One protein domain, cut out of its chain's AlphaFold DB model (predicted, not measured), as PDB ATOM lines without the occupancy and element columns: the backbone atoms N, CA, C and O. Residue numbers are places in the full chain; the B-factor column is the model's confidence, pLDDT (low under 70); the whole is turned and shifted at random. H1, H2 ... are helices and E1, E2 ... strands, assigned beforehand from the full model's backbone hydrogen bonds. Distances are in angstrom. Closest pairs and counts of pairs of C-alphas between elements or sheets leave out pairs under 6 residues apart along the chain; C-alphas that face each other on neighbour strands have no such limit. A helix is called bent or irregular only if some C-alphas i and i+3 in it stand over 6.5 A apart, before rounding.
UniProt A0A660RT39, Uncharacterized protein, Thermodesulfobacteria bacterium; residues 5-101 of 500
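This is residues 5 to 101 of the 500 residues of an uncharacterized protein of Thermodesulfobacteria bacterium (UniProt A0A660RT39). Two small two-stranded sheets, the parallel pair E1 and E4 and the hairpin E2 and E3, make the middle of a loose, rod-like model, with H2 between them and H3 packing on E2 of the hairpin. H4 and H5 make a corner at one end of the long axis, and H1 lies by itself at the other end, joined on by a long link. The printed part has 97 residues, with five named helices and four named strands in the order H1 H2 E1 H3 E2 E3 E4 H4 H5, of mixed class. It is loose, with a radius of gyration of the C-alphas of 17.2 A, and spans 54 by 22 by 22 A.

Begin with H1, residues 5 to 19, which touches no helix. Past the long link, look at H2, residues 31 to 34: its closest C-alphas to E1, residues 38 to 43, are those of Arg 31 and Ile 40, 7.2 A apart. E1 is parallel to E4, residues 75 to 80, at 22 degrees, with N 42 and O 78 at 2.9 A. H3, residues 52 to 60, comes closest to E2, residues 63 to 66, at the C-alphas of Ala 58 and Val 64, 5.4 A apart. E2 and E3, residues 69 to 72, form an antiparallel hairpin at 155 degrees, with N 64 and O 71 at 3.0 A. The closest C-alphas of H2 and E3 are those of Ala 33 and Val 71, 6.8 A apart. E3 runs on into E4 across a break of 2 residues, at 98 degrees. H3 and E4 are near each other. H4, residues 83 to 91, and H5, residues 93 to 99, touch only at the corner by their link, and only just, with 3 pairs of C-alphas within 8 A; the closest are Leu 89 and Ser 95, 6.3 A. H3 and H5 only just touch, also with 3 pairs; the C-alphas of Leu 56 and Leu 98 are closest, 6.0 A apart. Every O i to N i+4 pair is within hydrogen-bond range in H3 and H4, against 10 of 11 in H1 and 1 of 3 in H5, where 3 of 4 O i to N i+3 pairs are within range; H2 is too short for an i+4 pair.

Find C-alpha 5 at (13.101, 14.810, -13.668); from there H1 runs 21.6 A to C-alpha 19. E1 begins at C-alpha 38, (-0.564, 9.281, -0.860), and is 17.0 A long; E4 is 16.3 A. H3 is 12.1 A long and H4 12.5 A. H5 ends at C-alpha 99, (-2.640, 13.138, 20.924); it is irregular, with C-alphas 94 and 97 7.4 A apart.

The C-alphas of Phe 19 and Glu 84 are the two farthest apart, 54.5 A. The printed part has no cut, and its one long link is H1 to H2, 11 residues. The mean pLDDT of the printed part is 79.6; look for values under 70 at residues 5 to 7, 10, 24 to 29, 48 to 51 and 93 to 95.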
ATOM      1  N   PHE A   5      14.101  13.872 -14.170       65.81
ATOM      2  CA  PHE A   5      13.101  14.810 -13.668       65.81
ATOM      3  C   PHE A   5      13.679  16.213 -13.426       65.81
ATOM      4  O   PHE A   5      13.067  17.220 -13.786       65.81
ATOM      5  N   HIS A   6      14.894  16.296 -12.879       65.38
ATOM      6  CA  HIS A   6      15.585  17.562 -12.615       65.38
ATOM      7  C   HIS A   6      15.929  18.304 -13.911       65.38
ATOM      8  O   HIS A   6      15.790  19.527 -13.993       65.38
ATOM      9  N   MET A   7      16.318  17.559 -14.946       64.38
ATOM     10  CA  MET A   7      16.663  18.120 -16.251       64.38
ATOM     11  C   MET A   7      15.430  18.699 -16.962       64.38
ATOM     12  O   MET A   7      15.470  19.823 -17.464       64.38
ATOM     13  N   GLN A   8      14.306  17.973 -16.950       70.25
ATOM     14  CA  GLN A   8      13.040  18.459 -17.512       70.25
ATOM     15  C   GLN A   8      12.481  19.656 -16.735       70.25
ATOM     16  O   GLN A   8      12.009  20.617 -17.351       70.25
ATOM     17  N   PHE A   9      12.576  19.637 -15.402       73.38
ATOM     18  CA  PHE A   9      12.121  20.738 -14.557       73.38
ATOM     19  C   PHE A   9      12.872  22.036 -14.859       73.38
ATOM     20  O   PHE A   9      12.245  23.081 -14.996       73.38
ATOM     21  N   LYS A  10      14.198  21.971 -15.020       69.94
ATOM     22  CA  LYS A  10      15.037  23.144 -15.313       69.94
ATOM     23  C   LYS A  10      14.662  23.809 -16.643       69.94
ATOM     24  O   LYS A  10      14.555  25.027 -16.728       69.94
ATOM     25  N   VAL A  11      14.372  23.007 -17.669       75.19
ATOM     26  CA  VAL A  11      13.907  23.513 -18.972       75.19
ATOM     27  C   VAL A  11      12.517  24.152 -18.864       75.19
ATOM     28  O   VAL A  11      12.240  25.157 -19.523       75.19
ATOM     29  N   LEU A  12      11.625  23.586 -18.046       75.88
ATOM     30  CA  LEU A  12      10.291  24.145 -17.818       75.88
ATOM     31  C   LEU A  12      10.331  25.429 -16.982       75.88
ATOM     32  O   LEU A  12       9.636  26.387 -17.321       75.88
ATOM     33  N   SER A  13      11.151  25.475 -15.931       74.81
ATOM     34  CA  SER A  13      11.283  26.647 -15.062       74.81
ATOM     35  C   SER A  13      11.845  27.844 -15.828       74.81
ATOM     36  O   SER A  13      11.302  28.941 -15.717       74.81
ATOM     37  N   GLU A  14      12.842  27.631 -16.694       73.31
ATOM     38  CA  GLU A  14      13.382  28.667 -17.583       73.31
ATOM     39  C   GLU A  14      12.343  29.177 -18.589       73.31
ATOM     40  O   GLU A  14      12.290  30.375 -18.875       73.31
ATOM     41  N   LYS A  15      11.485  28.296 -19.119       78.50
ATOM     42  CA  LYS A  15      10.388  28.707 -20.008       78.50
ATOM     43  C   LYS A  15       9.349  29.544 -19.267       78.50
ATOM     44  O   LYS A  15       8.949  30.579 -19.787       78.50
ATOM     45  N   ILE A  16       8.938  29.138 -18.066       76.81
ATOM     46  CA  ILE A  16       7.943  29.867 -17.261       76.81
ATOM     47  C   ILE A  16       8.485  31.235 -16.828       76.81
ATOM     48  O   ILE A  16       7.778  32.235 -16.952       76.81
ATOM     49  N   ALA A  17       9.753  31.310 -16.415       76.69
ATOM     50  CA  ALA A  17      10.400  32.562 -16.017       76.69
ATOM     51  C   ALA A  17      10.449  33.608 -17.149       76.69
ATOM     52  O   ALA A  17      10.435  34.807 -16.877       76.69
ATOM     53  N   ARG A  18      10.458  33.179 -18.423       76.12
ATOM     54  CA  ARG A  18      10.359  34.092 -19.579       76.12
ATOM     55  C   ARG A  18       8.972  34.720 -19.737       76.12
ATOM     56  O   ARG A  18       8.885  35.834 -20.239       76.12
ATOM     57  N   PHE A  19       7.909  34.020 -19.338       81.62
ATOM     58  CA  PHE A  19       6.530  34.517 -19.436       81.62
ATOM     59  C   PHE A  19       6.076  35.278 -18.186       81.62
ATOM     60  O   PHE A  19       5.178  36.109 -18.277       81.62
ATOM     61  N   LEU A  20       6.697  35.017 -17.034       80.12
ATOM     62  CA  LEU A  20       6.387  35.660 -15.758       80.12
ATOM     63  C   LEU A  20       7.668  36.222 -15.116       80.12
ATOM     64  O   LEU A  20       8.265  35.575 -14.249       80.12
ATOM     65  N   PRO A  21       8.109  37.425 -15.529       74.00
ATOM     66  CA  PRO A  21       9.297  38.059 -14.973       74.00
ATOM     67  C   PRO A  21       9.141  38.276 -13.462       74.00
ATOM     68  O   PRO A  21       8.164  38.870 -13.012       74.00
ATOM     69  N   GLY A  22      10.104  37.787 -12.678       72.56
ATOM     70  CA  GLY A  22      10.094  37.882 -11.213       72.56
ATOM     71  C   GLY A  22       9.487  36.676 -10.486       72.56
ATOM     72  O   GLY A  22       9.609  36.593  -9.266       72.56
ATOM     73  N   VAL A  23       8.896  35.711 -11.201       72.44
ATOM     74  CA  VAL A  23       8.422  34.455 -10.598       72.44
ATOM     75  C   VAL A  23       9.560  33.437 -10.553       72.44
ATOM     76  O   VAL A  23      10.048  32.974 -11.584       72.44
ATOM     77  N   VAL A  24       9.975  33.067  -9.340       68.88
ATOM     78  CA  VAL A  24      10.969  32.012  -9.109       68.88
ATOM     79  C   VAL A  24      10.246  30.674  -8.982       68.88
ATOM     80  O   VAL A  24       9.503  30.445  -8.030       68.88
ATOM     81  N   VAL A  25      10.469  29.774  -9.940       68.94
ATOM     82  CA  VAL A  25       9.917  28.414  -9.915       68.94
ATOM     83  C   VAL A  25      10.933  27.492  -9.239       68.94
ATOM     84  O   VAL A  25      11.953  27.143  -9.835       68.94
ATOM     85  N   GLN A  26      10.673  27.117  -7.986       68.44
ATOM     86  CA  GLN A  26      11.496  26.159  -7.241       68.44
ATOM     87  C   GLN A  26      10.868  24.762  -7.257       68.44
ATOM     88  O   GLN A  26       9.651  24.639  -7.091       68.44
ATOM     89  N   PRO A  27      11.667  23.698  -7.448       67.25
ATOM     90  CA  PRO A  27      11.162  22.344  -7.324       67.25
ATOM     91  C   PRO A  27      10.893  22.066  -5.845       67.25
ATOM     92  O   PRO A  27      11.797  22.130  -5.011       67.25
ATOM     93  N   LEU A  28       9.642  21.751  -5.519       68.75
ATOM     94  CA  LEU A  28       9.278  21.262  -4.195       68.75
ATOM     95  C   LEU A  28       9.745  19.812  -4.067       68.75
ATOM     96  O   LEU A  28       9.132  18.894  -4.606       68.75
ATOM     97  N   GLY A  29      10.876  19.629  -3.390       68.75
ATOM     98  CA  GLY A  29      11.430  18.323  -3.053       68.75
ATOM     99  C   GLY A  29      11.180  17.953  -1.593       68.75
ATOM    100  O   GLY A  29      10.879  18.799  -0.754       68.75
ATOM    101  N   GLY A  30      11.349  16.671  -1.277       78.06
ATOM    102  CA  GLY A  30      11.261  16.159   0.089       78.06
ATOM    103  C   GLY A  30      10.029  15.297   0.340       78.06
ATOM    104  O   GLY A  30       9.119  15.209  -0.483       78.06
ATOM    105  N   ARG A  31      10.028  14.625   1.497       82.62
ATOM    106  CA  ARG A  31       9.060  13.564   1.812       82.62
ATOM    107  C   ARG A  31       7.611  14.059   1.762       82.62
ATOM    108  O   ARG A  31       6.792  13.378   1.169       82.62
ATOM    109  N   TRP A  32       7.338  15.256   2.288       84.81
ATOM    110  CA  TRP A  32       6.002  15.870   2.308       84.81
ATOM    111  C   TRP A  32       5.446  16.201   0.917       84.81
ATOM    112  O   TRP A  32       4.273  15.968   0.651       84.81
ATOM    113  N   ALA A  33       6.281  16.732   0.018       83.94
ATOM    114  CA  ALA A  33       5.858  17.048  -1.346       83.94
ATOM    115  C   ALA A  33       5.658  15.770  -2.178       83.94
ATOM    116  O   ALA A  33       4.696  15.672  -2.938       83.94
ATOM    117  N   ALA A  34       6.540  14.780  -2.003       86.06
ATOM    118  CA  ALA A  34       6.479  13.507  -2.716       86.06
ATOM    119  C   ALA A  34       5.317  12.609  -2.262       86.06
ATOM    120  O   ALA A  34       4.810  11.825  -3.058       86.06
ATOM    121  N   SER A  35       4.896  12.710  -0.998       88.88
ATOM    122  CA  SER A  35       3.810  11.900  -0.443       88.88
ATOM    123  C   SER A  35       2.417  12.458  -0.718       88.88
ATOM    124  O   SER A  35       1.436  11.823  -0.340       88.88
ATOM    125  N   ASN A  36       2.312  13.641  -1.331       88.56
ATOM    126  CA  ASN A  36       1.034  14.314  -1.512       88.56
ATOM    127  C   ASN A  36       0.055  13.448  -2.327       88.56
ATOM    128  O   ASN A  36       0.418  12.880  -3.354       88.56
ATOM    129  N   ARG A  37      -1.192  13.363  -1.861       89.38
ATOM    130  CA  ARG A  37      -2.250  12.419  -2.276       89.38
ATOM    131  C   ARG A  37      -1.900  10.938  -2.102       89.38
ATOM    132  O   ARG A  37      -2.419  10.085  -2.817       89.38
ATOM    133  N   GLY A  38      -1.014  10.633  -1.162       92.44
ATOM    134  CA  GLY A  38      -0.564   9.281  -0.860       92.44
ATOM    135  C   GLY A  38      -0.398   9.056   0.639       92.44
ATOM    136  O   GLY A  38      -1.201   9.517   1.451       92.44
ATOM    137  N   LEU A  39       0.660   8.328   0.998       92.50
ATOM    138  CA  LEU A  39       1.010   7.995   2.375       92.50
ATOM    139  C   LEU A  39       2.463   8.382   2.661       92.50
ATOM    140  O   LEU A  39       3.352   8.167   1.835       92.50
ATOM    141  N   ILE A  40       2.699   8.916   3.855       90.12
ATOM    142  CA  ILE A  40       4.031   9.140   4.411       90.12
ATOM    143  C   ILE A  40       4.203   8.281   5.661       90.12
ATOM    144  O   ILE A  40       3.312   8.223   6.504       90.12
ATOM    145  N   HIS A  41       5.349   7.609   5.774       91.44
ATOM    146  CA  HIS A  41       5.688   6.784   6.929       91.44
ATOM    147  C   HIS A  41       6.923   7.327   7.657       91.44
ATOM    148  O   HIS A  41       7.978   7.517   7.041       91.44
ATOM    149  N   PHE A  42       6.806   7.531   8.969       88.19
ATOM    150  CA  PHE A  42       7.912   7.912   9.847       88.19
ATOM    151  C   PHE A  42       8.291   6.765  10.790       88.19
ATOM    152  O   PHE A  42       7.473   6.297  11.575       88.19
ATOM    153  N   SER A  43       9.553   6.342  10.747       87.75
ATOM    154  CA  SER A  43      10.135   5.495  11.791       87.75
ATOM    155  C   SER A  43      10.501   6.348  13.006       87.75
ATOM    156  O   SER A  43      11.121   7.397  12.832       87.75
ATOM    157  N   ASP A  44      10.167   5.879  14.206       84.50
ATOM    158  CA  ASP A  44      10.408   6.542  15.492       84.50
ATOM    159  C   ASP A  44       9.840   7.969  15.550       84.50
ATOM    160  O   ASP A  44      10.521   8.926  15.922       84.50
ATOM    161  N   ILE A  45       8.572   8.111  15.151       86.00
ATOM    162  CA  ILE A  45       7.910   9.400  14.885       86.00
ATOM    163  C   ILE A  45       7.938  10.404  16.058       86.00
ATOM    164  O   ILE A  45       7.868  11.608  15.818       86.00
ATOM    165  N   PHE A  46       8.071   9.942  17.306       82.19
ATOM    166  CA  PHE A  46       8.018  10.785  18.512       82.19
ATOM    167  C   PHE A  46       9.380  11.128  19.118       82.19
ATOM    168  O   PHE A  46       9.440  11.727  20.194       82.19
ATOM    169  N   LYS A  47      10.493  10.791  18.457       80.19
ATOM    170  CA  LYS A  47      11.808  11.181  18.980       80.19
ATOM    171  C   LYS A  47      11.943  12.717  19.050       80.19
ATOM    172  O   LYS A  47      11.368  13.434  18.229       80.19
ATOM    173  N   PRO A  48      12.715  13.275  20.001       62.81
ATOM    174  CA  PRO A  48      12.736  14.723  20.259       62.81
ATOM    175  C   PRO A  48      13.164  15.593  19.063       62.81
ATOM    176  O   PRO A  48      12.727  16.734  18.943       62.81
ATOM    177  N   ASN A  49      13.981  15.049  18.154       60.25
ATOM    178  CA  ASN A  49      14.498  15.756  16.975       60.25
ATOM    179  C   ASN A  49      13.556  15.716  15.760       60.25
ATOM    180  O   ASN A  49      13.834  16.345  14.737       60.25
ATOM    181  N   THR A  50      12.457  14.968  15.834       59.41
ATOM    182  CA  THR A  50      11.486  14.840  14.745       59.41
ATOM    183  C   THR A  50      10.430  15.919  14.899       59.41
ATOM    184  O   THR A  50       9.611  15.845  15.801       59.41
ATOM    185  N   GLY A  51      10.495  16.938  14.038       66.25
ATOM    186  CA  GLY A  51       9.527  18.016  13.783       66.25
ATOM    187  C   GLY A  51       8.098  17.890  14.334       66.25
ATOM    188  O   GLY A  51       7.155  17.907  13.550       66.25
ATOM    189  N   HIS A  52       7.904  17.858  15.654       74.69
ATOM    190  CA  HIS A  52       6.585  17.750  16.290       74.69
ATOM    191  C   HIS A  52       5.640  18.864  15.828       74.69
ATOM    192  O   HIS A  52       4.477  18.616  15.529       74.69
ATOM    193  N   TYR A  53       6.176  20.076  15.670       77.44
ATOM    194  CA  TYR A  53       5.457  21.209  15.092       77.44
ATOM    195  C   TYR A  53       5.044  20.978  13.636       77.44
ATOM    196  O   TYR A  53       3.957  21.373  13.243       77.44
ATOM    197  N   GLN A  54       5.874  20.303  12.840       82.12
ATOM    198  CA  GLN A  54       5.548  19.985  11.448       82.12
ATOM    199  C   GLN A  54       4.426  18.949  11.373       82.12
ATOM    200  O   GLN A  54       3.555  19.080  10.523       82.12
ATOM    201  N   LEU A  55       4.418  17.954  12.266       85.56
ATOM    202  CA  LEU A  55       3.330  16.975  12.361       85.56
ATOM    203  C   LEU A  55       2.018  17.639  12.794       85.56
ATOM    204  O   LEU A  55       0.981  17.370  12.194       85.56
ATOM    205  N   LEU A  56       2.077  18.545  13.775       83.81
ATOM    206  CA  LEU A  56       0.930  19.347  14.205       83.81
ATOM    207  C   LEU A  56       0.378  20.180  13.047       83.81
ATOM    208  O   LEU A  56      -0.773  19.974  12.672       83.81
ATOM    209  N   SER A  57       1.199  21.025  12.414       84.31
ATOM    210  CA  SER A  57       0.770  21.847  11.271       84.31
ATOM    211  C   SER A  57       0.267  21.000  10.097       84.31
ATOM    212  O   SER A  57      -0.746  21.338   9.490       84.31
ATOM    213  N   ALA A  58       0.897  19.855   9.809       87.56
ATOM    214  CA  ALA A  58       0.416  18.936   8.777       87.56
ATOM    215  C   ALA A  58      -0.975  18.373   9.103       87.56
ATOM    216  O   ALA A  58      -1.805  18.243   8.206       87.56
ATOM    217  N   SER A  59      -1.219  18.032  10.372       85.69
ATOM    218  CA  SER A  59      -2.481  17.444  10.836       85.69
ATOM    219  C   SER A  59      -3.608  18.463  11.036       85.69
ATOM    220  O   SER A  59      -4.771  18.107  10.881       85.69
ATOM    221  N   GLU A  60      -3.277  19.710  11.387       84.25
ATOM    222  CA  GLU A  60      -4.243  20.773  11.694       84.25
ATOM    223  C   GLU A  60      -4.514  21.682  10.498       84.25
ATOM    224  O   GLU A  60      -5.661  21.948  10.152       84.25
ATOM    225  N   GLU A  61      -3.448  22.185   9.878       86.12
ATOM    226  CA  GLU A  61      -3.520  23.225   8.850       86.12
ATOM    227  C   GLU A  61      -3.469  22.643   7.434       86.12
ATOM    228  O   GLU A  61      -3.574  23.385   6.455       86.12
ATOM    229  N   HIS A  62      -3.255  21.326   7.311       88.31
ATOM    230  CA  HIS A  62      -2.970  20.650   6.043       88.31
ATOM    231  C   HIS A  62      -1.826  21.325   5.276       88.31
ATOM    232  O   HIS A  62      -1.818  21.389   4.042       88.31
ATOM    233  N   ARG A  63      -0.853  21.870   6.016       87.81
ATOM    234  CA  ARG A  63       0.303  22.584   5.478       87.81
ATOM    235  C   ARG A  63       1.536  22.348   6.326       87.81
ATOM    236  O   ARG A  63       1.476  22.284   7.547       87.81
ATOM    237  N   VAL A  64       2.683  22.278   5.664       86.94
ATOM    238  CA  VAL A  64       3.985  22.246   6.333       86.94
ATOM    239  C   VAL A  64       4.864  23.326   5.736       86.94
ATOM    240  O   VAL A  64       5.018  23.412   4.517       86.94
ATOM    241  N   THR A  65       5.454  24.142   6.605       82.12
ATOM    242  CA  THR A  65       6.397  25.184   6.205       82.12
ATOM    243  C   THR A  65       7.820  24.713   6.473       82.12
ATOM    244  O   THR A  65       8.185  24.424   7.611       82.12
ATOM    245  N   ILE A  66       8.635  24.638   5.422       75.19
ATOM    246  CA  ILE A  66      10.049  24.257   5.499       75.19
ATOM    247  C   ILE A  66      10.860  25.387   4.878       75.19
ATOM    248  O   ILE A  66      10.666  25.722   3.713       75.19
ATOM    249  N   ASN A  67      11.759  25.993   5.658       74.81
ATOM    250  CA  ASN A  67      12.626  27.093   5.216       74.81
ATOM    251  C   ASN A  67      11.862  28.247   4.529       74.81
ATOM    252  O   ASN A  67      12.321  28.803   3.536       74.81
ATOM    253  N   GLY A  68      10.675  28.589   5.046       75.06
ATOM    254  CA  GLY A  68       9.829  29.669   4.520       75.06
ATOM    255  C   GLY A  68       8.938  29.285   3.334       75.06
ATOM    256  O   GLY A  68       8.115  30.096   2.915       75.06
ATOM    257  N   ILE A  69       9.043  28.057   2.819       75.38
ATOM    258  CA  ILE A  69       8.190  27.550   1.741       75.38
ATOM    259  C   ILE A  69       7.076  26.705   2.356       75.38
ATOM    260  O   ILE A  69       7.350  25.714   3.035       75.38
ATOM    261  N   SER A  70       5.825  27.101   2.121       81.12
ATOM    262  CA  SER A  70       4.647  26.364   2.581       81.12
ATOM    263  C   SER A  70       4.184  25.376   1.514       81.12
ATOM    264  O   SER A  70       3.981  25.747   0.355       81.12
ATOM    265  N   VAL A  71       4.024  24.116   1.906       83.69
ATOM    266  CA  VAL A  71       3.555  23.023   1.050       83.69
ATOM    267  C   VAL A  71       2.212  22.545   1.580       83.69
ATOM    268  O   VAL A  71       2.093  22.265   2.770       83.69
ATOM    269  N   ASN A  72       1.209  22.436   0.705       86.75
ATOM    270  CA  ASN A  72      -0.059  21.797   1.058       86.75
ATOM    271  C   ASN A  72       0.160  20.291   1.234       86.75
ATOM    272  O   ASN A  72       0.764  19.651   0.371       86.75
ATOM    273  N   VAL A  73      -0.360  19.742   2.325       88.38
ATOM    274  CA  VAL A  73      -0.255  18.332   2.692       88.38
ATOM    275  C   VAL A  73      -1.646  17.713   2.679       88.38
ATOM    276  O   VAL A  73      -2.466  17.967   3.554       88.38
ATOM    277  N   ASP A  74      -1.882  16.870   1.683       91.00
ATOM    278  CA  ASP A  74      -3.035  15.984   1.570       91.00
ATOM    279  C   ASP A  74      -2.491  14.551   1.577       91.00
ATOM    280  O   ASP A  74      -2.168  13.987   0.540       91.00
ATOM    281  N   THR A  75      -2.168  14.001   2.746       90.69
ATOM    282  CA  THR A  75      -1.446  12.719   2.861       90.69
ATOM    283  C   THR A  75      -1.887  11.975   4.109       90.69
ATOM    284  O   THR A  75      -2.037  12.581   5.170       90.69
ATOM    285  N   LEU A  76      -2.009  10.651   4.016       91.50
ATOM    286  CA  LEU A  76      -2.136   9.802   5.194       91.50
ATOM    287  C   LEU A  76      -0.786   9.721   5.922       91.50
ATOM    288  O   LEU A  76       0.179   9.151   5.409       91.50
ATOM    289  N   ILE A  77      -0.719  10.302   7.119       90.44
ATOM    290  CA  ILE A  77       0.479  10.280   7.963       90.44
ATOM    291  C   ILE A  77       0.437   9.030   8.838       90.44
ATOM    292  O   ILE A  77      -0.421   8.899   9.709       90.44
ATOM    293  N   GLY A  78       1.376   8.117   8.611       91.62
ATOM    294  CA  GLY A  78       1.616   6.955   9.458       91.62
ATOM    295  C   GLY A  78       2.986   7.032  10.123       91.62
ATOM    296  O   GLY A  78       3.935   7.605   9.584       91.62
ATOM    297  N   GLY A  79       3.118   6.417  11.292       89.62
ATOM    298  CA  GLY A  79       4.421   6.250  11.911       89.62
ATOM    299  C   GLY A  79       4.459   5.091  12.888       89.62
ATOM    300  O   GLY A  79       3.449   4.749  13.500       89.62
ATOM    301  N   THR A  80       5.638   4.501  13.018       91.69
ATOM    302  CA  THR A  80       5.944   3.496  14.037       91.69
ATOM    303  C   THR A  80       6.722   4.153  15.164       91.69
ATOM    304  O   THR A  80       7.600   4.980  14.913       91.69
ATOM    305  N   CYS A  81       6.445   3.769  16.400       87.12
ATOM    306  CA  CYS A  81       7.223   4.174  17.565       87.12
ATOM    307  C   CYS A  81       7.291   3.020  18.559       87.12
ATOM    308  O   CYS A  81       6.436   2.129  18.542       87.12
ATOM    309  N   ASN A  82       8.274   3.072  19.450       85.81
ATOM    310  CA  ASN A  82       8.285   2.207  20.617       85.81
ATOM    311  C   ASN A  82       7.216   2.661  21.619       85.81
ATOM    312  O   ASN A  82       6.733   3.798  21.576       85.81
ATOM    313  N   VAL A  83       6.845   1.761  22.528       82.38
ATOM    314  CA  VAL A  83       5.863   2.058  23.578       82.38
ATOM    315  C   VAL A  83       6.377   3.195  24.466       82.38
ATOM    316  O   VAL A  83       5.682   4.191  24.626       82.38
ATOM    317  N   GLU A  84       7.630   3.125  24.915       79.94
ATOM    318  CA  GLU A  84       8.279   4.139  25.764       79.94
ATOM    319  C   GLU A  84       8.299   5.549  25.154       79.94
ATOM    320  O   GLU A  84       8.060   6.542  25.849       79.94
ATOM    321  N   ASP A  85       8.534   5.656  23.843       82.81
ATOM    322  CA  ASP A  85       8.507   6.935  23.125       82.81
ATOM    323  C   ASP A  85       7.099   7.547  23.168       82.81
ATOM    324  O   ASP A  85       6.924   8.750  23.383       82.81
ATOM    325  N   TYR A  86       6.071   6.710  23.004       82.44
ATOM    326  CA  TYR A  86       4.678   7.133  23.099       82.44
ATOM    327  C   TYR A  86       4.278   7.504  24.534       82.44
ATOM    328  O   TYR A  86       3.493   8.432  24.742       82.44
ATOM    329  N   GLU A  87       4.834   6.848  25.549       80.25
ATOM    330  CA  GLU A  87       4.602   7.236  26.945       80.25
ATOM    331  C   GLU A  87       5.293   8.537  27.314       80.25
ATOM    332  O   GLU A  87       4.723   9.378  28.012       80.25
ATOM    333  N   SER A  88       6.500   8.739  26.800       82.19
ATOM    334  CA  SER A  88       7.223  10.000  26.927       82.19
ATOM    335  C   SER A  88       6.432  11.131  26.272       82.19
ATOM    336  O   SER A  88       6.245  12.196  26.870       82.19
ATOM    337  N   LEU A  89       5.851  10.868  25.095       81.38
ATOM    338  CA  LEU A  89       4.898  11.773  24.460       81.38
ATOM    339  C   LEU A  89       3.696  12.029  25.379       81.38
ATOM    340  O   LEU A  89       3.327  13.190  25.540       81.38
ATOM    341  N   LYS A  90       3.122  10.993  26.013       79.38
ATOM    342  CA  LYS A  90       1.999  11.093  26.968       79.38
ATOM    343  C   LYS A  90       2.316  11.887  28.245       79.38
ATOM    344  O   LYS A  90       1.410  12.457  28.860       79.38
ATOM    345  N   LYS A  91       3.578  11.975  28.646       81.31
ATOM    346  CA  LYS A  91       3.995  12.781  29.803       81.31
ATOM    347  C   LYS A  91       4.200  14.254  29.441       81.31
ATOM    348  O   LYS A  91       4.018  15.115  30.292       81.31
ATOM    349  N   ASN A  92       4.508  14.565  28.179       78.44
ATOM    350  CA  ASN A  92       4.772  15.936  27.740       78.44
ATOM    351  C   ASN A  92       3.474  16.766  27.575       78.44
ATOM    352  O   ASN A  92       2.686  16.458  26.681       78.44
ATOM    353  N   PRO A  93       3.255  17.856  28.333       67.62
ATOM    354  CA  PRO A  93       2.051  18.689  28.215       67.62
ATOM    355  C   PRO A  93       1.851  19.315  26.825       67.62
ATOM    356  O   PRO A  93       0.718  19.497  26.383       67.62
ATOM    357  N   LEU A  94       2.940  19.606  26.105       64.12
ATOM    358  CA  LEU A  94       2.905  20.253  24.785       64.12
ATOM    359  C   LEU A  94       2.386  19.335  23.669       64.12
ATOM    360  O   LEU A  94       2.084  19.808  22.577       64.12
ATOM    361  N   SER A  95       2.277  18.029  23.922       69.19
ATOM    362  CA  SER A  95       1.807  17.062  22.929       69.19
ATOM    363  C   SER A  95       0.290  16.855  22.942       69.19
ATOM    364  O   SER A  95      -0.201  16.094  22.112       69.19
ATOM    365  N   GLY A  96      -0.457  17.517  23.838       71.62
ATOM    366  CA  GLY A  96      -1.909  17.336  23.982       71.62
ATOM    367  C   GLY A  96      -2.666  17.456  22.655       71.62
ATOM    368  O   GLY A  96      -3.387  16.538  22.281       71.62
ATOM    369  N   GLY A  97      -2.383  18.503  21.873       76.31
ATOM    370  CA  GLY A  97      -2.998  18.674  20.553       76.31
ATOM    371  C   GLY A  97      -2.651  17.558  19.558       76.31
ATOM    372  O   GLY A  97      -3.480  17.163  18.743       76.31
ATOM    373  N   LEU A  98      -1.442  16.998  19.623       79.06
ATOM    374  CA  LEU A  98      -1.058  15.904  18.732       79.06
ATOM    375  C   LEU A  98      -1.792  14.608  19.120       79.06
ATOM    376  O   LEU A  98      -2.210  13.852  18.247       79.06
ATOM    377  N   ARG A  99      -1.988  14.359  20.421       79.19
ATOM    378  CA  ARG A  99      -2.640  13.138  20.924       79.19
ATOM    379  C   ARG A  99      -4.087  13.015  20.477       79.19
ATOM    380  O   ARG A  99      -4.467  11.933  20.044       79.19
ATOM    381  N   ASP A 100      -4.844  14.107  20.511       82.00
ATOM    382  CA  ASP A 100      -6.253  14.116  20.089       82.00
ATOM    383  C   ASP A 100      -6.426  13.802  18.592       82.00
ATOM    384  O   ASP A 100      -7.512  13.448  18.137       82.00
ATOM    385  N   ARG A 101      -5.343  13.908  17.813       83.56
ATOM    386  CA  ARG A 101      -5.321  13.728  16.353       83.56
ATOM    387  C   ARG A 101      -4.622  12.447  15.915       83.56
ATOM    388  O   ARG A 101      -4.572  12.154  14.722       83.56
TER     389      ARG A 101